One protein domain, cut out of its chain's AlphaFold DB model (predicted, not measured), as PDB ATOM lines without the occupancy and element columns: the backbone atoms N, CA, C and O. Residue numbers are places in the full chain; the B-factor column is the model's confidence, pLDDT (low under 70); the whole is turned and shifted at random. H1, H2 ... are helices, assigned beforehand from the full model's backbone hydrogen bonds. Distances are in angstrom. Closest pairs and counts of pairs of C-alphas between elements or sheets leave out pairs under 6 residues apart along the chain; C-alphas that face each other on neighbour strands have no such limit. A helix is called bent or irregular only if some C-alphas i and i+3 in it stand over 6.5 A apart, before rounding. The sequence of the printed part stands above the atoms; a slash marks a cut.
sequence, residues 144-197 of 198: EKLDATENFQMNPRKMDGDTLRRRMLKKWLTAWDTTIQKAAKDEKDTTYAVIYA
ATOM      1  N   GLU A 144     -14.677  21.798  -0.463       91.31
ATOM      2  CA  GLU A 144     -14.317  23.215  -0.600       91.31
ATOM      3  C   GLU A 144     -13.708  23.827   0.673       91.31
ATOM      4  O   GLU A 144     -12.771  24.618   0.604       91.31
ATOM      5  N   LYS A 145     -14.221  23.464   1.857       89.38
ATOM      6  CA  LYS A 145     -13.693  23.957   3.139       89.38
ATOM      7  C   LYS A 145     -12.382  23.280   3.516       89.38
ATOM      8  O   LYS A 145     -11.529  23.941   4.106       89.38
ATOM      9  N   LEU A 146     -12.233  21.991   3.205       91.62
ATOM     10  CA  LEU A 146     -10.966  21.276   3.369       91.62
ATOM     11  C   LEU A 146      -9.899  21.907   2.477       91.62
ATOM     12  O   LEU A 146      -8.902  22.393   3.000       91.62
ATOM     13  N   ASP A 147     -10.184  22.030   1.182       93.69
ATOM     14  CA  ASP A 147      -9.284  22.604   0.183       93.69
ATOM     15  C   ASP A 147      -8.902  24.047   0.553       93.69
ATOM     16  O   ASP A 147      -7.733  24.424   0.510       93.69
ATOM     17  N   ALA A 148      -9.860  24.872   0.995       93.25
ATOM     18  CA  ALA A 148      -9.580  26.228   1.467       93.25
ATOM     19  C   ALA A 148      -8.690  26.248   2.722       93.25
ATOM     20  O   ALA A 148      -7.823  27.114   2.851       93.25
ATOM     21  N   THR A 149      -8.884  25.299   3.641       92.00
ATOM     22  CA  THR A 149      -8.052  25.167   4.843       92.00
ATOM     23  C   THR A 149      -6.637  24.744   4.468       92.00
ATOM     24  O   THR A 149      -5.681  25.354   4.938       92.00
ATOM     25  N   GLU A 150      -6.490  23.753   3.592       93.56
ATOM     26  CA  GLU A 150      -5.199  23.285   3.085       93.56
ATOM     27  C   GLU A 150      -4.462  24.405   2.349       93.56
ATOM     28  O   GLU A 150      -3.321  24.718   2.691       93.56
ATOM     29  N   ASN A 151      -5.143  25.109   1.443       93.69
ATOM     30  CA  ASN A 151      -4.601  26.273   0.744       93.69
ATOM     31  C   ASN A 151      -4.171  27.383   1.712       93.69
ATOM     32  O   ASN A 151      -3.129  28.008   1.523       93.69
ATOM     33  N   PHE A 152      -4.941  27.628   2.776       90.88
ATOM     34  CA  PHE A 152      -4.573  28.598   3.804       90.88
ATOM     35  C   PHE A 152      -3.346  28.158   4.616       90.88
ATOM     36  O   PHE A 152      -2.522  28.997   4.978       90.88
ATOM     37  N   GLN A 153      -3.207  26.866   4.921       88.81
ATOM     38  CA  GLN A 153      -2.046  26.338   5.644       88.81
ATOM     39  C   GLN A 153      -0.780  26.341   4.783       88.81
ATOM     40  O   GLN A 153       0.276  26.714   5.285       88.81
ATOM     41  N   MET A 154      -0.901  25.985   3.502       90.38
ATOM     42  CA  MET A 154       0.219  25.841   2.564       90.38
ATOM     43  C   MET A 154       0.667  27.158   1.920       90.38
ATOM     44  O   MET A 154       1.671  27.182   1.213       90.38
ATOM     45  N   ASN A 155      -0.051  28.265   2.137       90.88
ATOM     46  CA  ASN A 155       0.270  29.551   1.525       90.88
ATOM     47  C   ASN A 155       1.667  30.054   1.961       90.88
ATOM     48  O   ASN A 155       1.832  30.407   3.130       90.88
ATOM     49  N   PRO A 156       2.644  30.215   1.045       87.25
ATOM     50  CA  PRO A 156       3.995  30.672   1.390       87.25
ATOM     51  C   PRO A 156       4.048  32.090   1.976       87.25
ATOM     52  O   PRO A 156       5.018  32.463   2.631       87.25
ATOM     53  N   ARG A 157       3.010  32.907   1.745       86.88
ATOM     54  CA  ARG A 157       2.897  34.259   2.319       86.88
ATOM     55  C   ARG A 157       2.476  34.233   3.789       86.88
ATOM     56  O   ARG A 157       2.550  35.265   4.456       86.88
ATOM     57  N   LYS A 158       1.999  33.092   4.291       85.25
ATOM     58  CA  LYS A 158       1.604  32.932   5.686       85.25
ATOM     59  C   LYS A 158       2.858  32.852   6.552       85.25
ATOM     60  O   LYS A 158       3.684  31.960   6.412       85.25
ATOM     61  N   MET A 159       2.981  33.805   7.464       83.19
ATOM     62  CA  MET A 159       4.065  33.836   8.436       83.19
ATOM     63  C   MET A 159       3.803  32.821   9.557       83.19
ATOM     64  O   MET A 159       2.655  32.635   9.968       83.19
ATOM     65  N   ASP A 160       4.867  32.198  10.063       87.75
ATOM     66  CA  ASP A 160       4.791  31.274  11.196       87.75
ATOM     67  C   ASP A 160       4.183  31.952  12.442       87.75
ATOM     68  O   ASP A 160       4.429  33.132  12.721       87.75
ATOM     69  N   GLY A 161       3.376  31.200  13.193       89.75
ATOM     70  CA  GLY A 161       2.614  31.708  14.330       89.75
ATOM     71  C   GLY A 161       3.504  32.235  15.454       89.75
ATOM     72  O   GLY A 161       3.178  33.257  16.064       89.75
ATOM     73  N   ASP A 162       4.648  31.594  15.702       89.94
ATOM     74  CA  ASP A 162       5.574  32.044  16.741       89.94
ATOM     75  C   ASP A 162       6.316  33.315  16.313       89.94
ATOM     76  O   ASP A 162       6.426  34.290  17.061       89.94
ATOM     77  N   THR A 163       6.714  33.368  15.043       88.62
ATOM     78  CA  THR A 163       7.270  34.578  14.423       88.62
ATOM     79  C   THR A 163       6.289  35.756  14.490       88.62
ATOM     80  O   THR A 163       6.677  36.875  14.840       88.62
ATOM     81  N   LEU A 164       5.001  35.509  14.233       91.19
ATOM     82  CA  LEU A 164       3.943  36.513  14.329       91.19
ATOM     83  C   LEU A 164       3.760  37.000  15.770       91.19
ATOM     84  O   LEU A 164       3.726  38.210  15.998       91.19
ATOM     85  N   ARG A 165       3.742  36.087  16.749       93.44
ATOM     86  CA  ARG A 165       3.651  36.423  18.178       93.44
ATOM     87  C   ARG A 165       4.827  37.286  18.635       93.44
ATOM     88  O   ARG A 165       4.596  38.338  19.226       93.44
ATOM     89  N   ARG A 166       6.072  36.909  18.315       92.69
ATOM     90  CA  ARG A 166       7.270  37.704  18.659       92.69
ATOM     91  C   ARG A 166       7.235  39.089  18.025       92.69
ATOM     92  O   ARG A 166       7.544  40.079  18.685       92.69
ATOM     93  N   ARG A 167       6.819  39.183  16.758       89.69
ATOM     94  CA  ARG A 167       6.681  40.467  16.060       89.69
ATOM     95  C   ARG A 167       5.604  41.345  16.696       89.69
ATOM     96  O   ARG A 167       5.832  42.541  16.861       89.69
ATOM     97  N   MET A 168       4.451  40.777  17.054       90.94
ATOM     98  CA  MET A 168       3.388  41.510  17.745       90.94
ATOM     99  C   MET A 168       3.823  41.961  19.138       90.94
ATOM    100  O   MET A 168       3.591  43.116  19.481       90.94
ATOM    101  N   LEU A 169       4.517  41.106  19.894       91.00
ATOM    102  CA  LEU A 169       5.086  41.452  21.197       91.00
ATOM    103  C   LEU A 169       6.078  42.615  21.078       91.00
ATOM    104  O   LEU A 169       5.958  43.597  21.801       91.00
ATOM    105  N   LYS A 170       7.014  42.542  20.122       87.88
ATOM    106  CA  LYS A 170       7.973  43.622  19.857       87.88
ATOM    107  C   LYS A 170       7.246  44.918  19.515       87.88
ATOM    108  O   LYS A 170       7.529  45.936  20.125       87.88
ATOM    109  N   LYS A 171       6.257  44.858  18.614       86.06
ATOM    110  CA  LYS A 171       5.429  46.014  18.243       86.06
ATOM    111  C   LYS A 171       4.681  46.600  19.441       86.06
ATOM    112  O   LYS A 171       4.535  47.810  19.486       86.06
ATOM    113  N   TRP A 172       4.205  45.770  20.369       87.19
ATOM    114  CA  TRP A 172       3.506  46.208  21.579       87.19
ATOM    115  C   TRP A 172       4.455  46.880  22.579       87.19
ATOM    116  O   TRP A 172       4.165  47.977  23.045       87.19
ATOM    117  N   LEU A 173       5.620  46.279  22.835       87.44
ATOM    118  CA  LEU A 173       6.655  46.844  23.708       87.44
ATOM    119  C   LEU A 173       7.187  48.179  23.177       87.44
ATOM    120  O   LEU A 173       7.379  49.116  23.941       87.44
ATOM    121  N   THR A 174       7.379  48.287  21.861       84.38
ATOM    122  CA  THR A 174       7.873  49.507  21.209       84.38
ATOM    123  C   THR A 174       6.747  50.420  20.713       84.38
ATOM    124  O   THR A 174       7.013  51.366  19.974       84.38
ATOM    125  N   ALA A 175       5.480  50.141  21.050       78.19
ATOM    126  CA  ALA A 175       4.329  50.870  20.504       78.19
ATOM    127  C   ALA A 175       4.335  52.353  20.884       78.19
ATOM    128  O   ALA A 175       3.799  53.167  20.142       78.19
ATOM    129  N   TRP A 176       4.951  52.699  22.011       78.19
ATOM    130  CA  TRP A 176       4.967  54.053  22.568       78.19
ATOM    131  C   TRP A 176       6.349  54.715  22.476       78.19
ATOM    132  O   TRP A 176       6.540  55.815  22.982       78.19
ATOM    133  N   ASP A 177       7.311  54.056  21.822       79.31
ATOM    134  CA  ASP A 177       8.701  54.501  21.774       79.31
ATOM    135  C   ASP A 177       8.960  55.384  20.537       79.31
ATOM    136  O   ASP A 177       9.103  54.909  19.406       79.31
ATOM    137  N   THR A 178       8.946  56.707  20.732       70.25
ATOM    138  CA  THR A 178       8.914  57.703  19.639       70.25
ATOM    139  C   THR A 178      10.172  57.745  18.766       70.25
ATOM    140  O   THR A 178      10.100  58.124  17.595       70.25
ATOM    141  N   THR A 179      11.324  57.345  19.306       75.00
ATOM    142  CA  THR A 179      12.613  57.294  18.594       75.00
ATOM    143  C   THR A 179      12.634  56.164  17.568       75.00
ATOM    144  O   THR A 179      12.992  56.383  16.411       75.00
ATOM    145  N   ILE A 180      12.156  54.980  17.958       73.31
ATOM    146  CA  ILE A 180      12.034  53.809  17.079       73.31
ATOM    147  C   ILE A 180      10.986  54.061  15.985       73.31
ATOM    148  O   ILE A 180      11.173  53.649  14.840       73.31
ATOM    149  N   GLN A 181       9.898  54.774  16.300       69.69
ATOM    150  CA  GLN A 181       8.867  55.107  15.312       69.69
ATOM    151  C   GLN A 181       9.354  56.052  14.208       69.69
ATOM    152  O   GLN A 181       9.002  55.836  13.049       69.69
ATOM    153  N   LYS A 182      10.151  57.077  14.547       70.50
ATOM    154  CA  LYS A 182      10.757  57.975  13.548       70.50
ATOM    155  C   LYS A 182      11.704  57.209  12.627       70.50
ATOM    156  O   LYS A 182      11.494  57.217  11.419       70.50
ATOM    157  N   ALA A 183      12.626  56.436  13.205       74.00
ATOM    158  CA  ALA A 183      13.582  55.634  12.442       74.00
ATOM    159  C   ALA A 183      12.899  54.645  11.474       74.00
ATOM    160  O   ALA A 183      13.288  54.534  10.316       74.00
ATOM    161  N   ALA A 184      11.828  53.972  11.912       71.25
ATOM    162  CA  ALA A 184      11.079  53.038  11.069       71.25
ATOM    163  C   ALA A 184      10.253  53.718   9.955       71.25
ATOM    164  O   ALA A 184       9.857  53.054   8.992       71.25
ATOM    165  N   LYS A 185       9.930  55.010  10.096       71.69
ATOM    166  CA  LYS A 185       9.222  55.795   9.076       71.69
ATOM    167  C   LYS A 185      10.192  56.250   7.984       71.69
ATOM    168  O   LYS A 185       9.917  56.024   6.809       71.69
ATOM    169  N   ASP A 186      11.361  56.734   8.390       73.06
ATOM    170  CA  ASP A 186      12.424  57.189   7.488       73.06
ATOM    171  C   ASP A 186      12.977  56.038   6.610       73.06
ATOM    172  O   ASP A 186      13.247  56.218   5.420       73.06
ATOM    173  N   GLU A 187      13.075  54.819   7.158       72.94
ATOM    174  CA  GLU A 187      13.507  53.609   6.431       72.94
ATOM    175  C   GLU A 187      12.482  53.138   5.374       72.94
ATOM    176  O   GLU A 187      12.836  52.611   4.313       72.94
ATOM    177  N   LYS A 188      11.184  53.354   5.624       68.50
ATOM    178  CA  LYS A 188      10.132  53.071   4.638       68.50
ATOM    179  C   LYS A 188      10.135  54.093   3.513       68.50
ATOM    180  O   LYS A 188      10.088  53.709   2.350       68.50
ATOM    181  N   ASP A 189      10.218  55.376   3.845       69.62
ATOM    182  CA  ASP A 189      10.183  56.450   2.851       69.62
ATOM    183  C   ASP A 189      11.379  56.359   1.884       69.62
ATOM    184  O   ASP A 189      11.223  56.553   0.679       69.62
ATOM    185  N   THR A 190      12.550  55.930   2.371       69.69
ATOM    186  CA  THR A 190      13.730  55.650   1.534       69.69
ATOM    187  C   THR A 190      13.583  54.399   0.664       69.69
ATOM    188  O   THR A 190      13.931  54.438  -0.515       69.69
ATOM    189  N   THR A 191      13.027  53.298   1.178       70.62
ATOM    190  CA  THR A 191      12.789  52.093   0.358       70.62
ATOM    191  C   THR A 191      11.731  52.321  -0.722       70.62
ATOM    192  O   THR A 191      11.931  51.893  -1.857       70.62
ATOM    193  N   TYR A 192      10.647  53.048  -0.430       61.59
ATOM    194  CA  TYR A 192       9.675  53.444  -1.453       61.59
ATOM    195  C   TYR A 192      10.294  54.399  -2.484       61.59
ATOM    196  O   TYR A 192      10.114  54.181  -3.680       61.59
ATOM    197  N   ALA A 193      11.093  55.385  -2.067       62.47
ATOM    198  CA  ALA A 193      11.785  56.275  -2.999       62.47
ATOM    199  C   ALA A 193      12.716  55.518  -3.967       62.47
ATOM    200  O   ALA A 193      12.740  55.828  -5.151       62.47
ATOM    201  N   VAL A 194      13.427  54.483  -3.508       65.44
ATOM    202  CA  VAL A 194      14.331  53.680  -4.355       65.44
ATOM    203  C   VAL A 194      13.576  52.760  -5.326       65.44
ATOM    204  O   VAL A 194      14.046  52.532  -6.438       65.44
ATOM    205  N   ILE A 195      12.405  52.240  -4.941       64.75
ATOM    206  CA  ILE A 195      11.594  51.359  -5.802       64.75
ATOM    207  C   ILE A 195      10.910  52.142  -6.937       64.75
ATOM    208  O   ILE A 195      10.728  51.588  -8.017       64.75
ATOM    209  N   TYR A 196      10.562  53.416  -6.718       52.75
ATOM    210  CA  TYR A 196       9.870  54.271  -7.699       52.75
ATOM    211  C   TYR A 196      10.782  55.279  -8.434       52.75
ATOM    212  O   TYR A 196      10.302  56.000  -9.302       52.75
ATOM    213  N   ALA A 197      12.081  55.344  -8.119       57.78
ATOM    214  CA  ALA A 197      13.067  56.200  -8.800       57.78
ATOM    215  C   ALA A 197      13.781  55.510  -9.988       57.78
ATOM    216  O   ALA A 197      14.883  55.908 -10.370       57.78
TER     217      ALA A 197
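This is residues 144 to 197 of the 198 residues of the protein "39S ribosomal protein L30, mitochondrial" of Agrilus planipennis (UniProt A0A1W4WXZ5). Three separate helices are strung along an open chain with no packed core: the longest, H3, forms an arm that turns off at a corner after H2, while H1 lies at the far end, a step away from H2. No helix packs on another, and the space between H1 and H3 is empty. The printed part has 54 residues with three named helices, in the order H1, H2, H3 along the chain, and no named strand; its class is all helix. It is extended, with a radius of gyration of the C-alphas of 16.9 A, and its outline is flat, spanning 46 by 34 by 13 A.

H3, residues 178 to 196, touches no helix. Its N-to-C direction is 0.04 in x, -0.12 in y and -0.99 in z. A tight link of 4 residues, 174 to 177, joins it to H2, residues 161 to 173, and the two helices are apart, with no C-alpha of the one within 8 A of the other. The direction of H2 is 0.07 in x, 0.90 in y and 0.44 in z. Farther out, a short link of 6 residues, 155 to 160, joins H2 to H1, residues 144 to 154. H1 and H2 are apart, and so are H1 and H3. The direction of H1 is 0.94 in x, 0.29 in y and 0.19 in z. In H1 and H2 every O i to N i+4 pair is within hydrogen-bond range; in H3 14 of 15 are.

H3 runs from Thr 178, with its C-alpha at (8.914, 57.703, 19.639), to Tyr 196, with its C-alpha at (9.870, 54.271, -7.699), 27.6 A from first to last C-alpha. H2 runs from Gly 161 to Leu 173, 18.3 A from first to last C-alpha. H1 runs from Glu 144, with its C-alpha at (-14.317, 23.215, -0.600), to Met 154, 15.1 A from first to last C-alpha. None of the three helices is bent or irregular.

The two C-alphas farthest apart are those of Glu 144 and Thr 179, at 47.5 A. The first and last printed C-alphas, of Glu 144 and Ala 197, are 43.6 A apart. Residues 144 to 197 stand free: within 10 A of each of their C-alphas lies no C-alpha that is 8 or more places along the chain from it. The printed part has no cut, and neither link is long. The mean pLDDT of the printed part is 81.1, and that of H3 is 69. The model's confidence is under 70 at 10 residues: residue 181, residues 188 to 190 and residues 192 to 197.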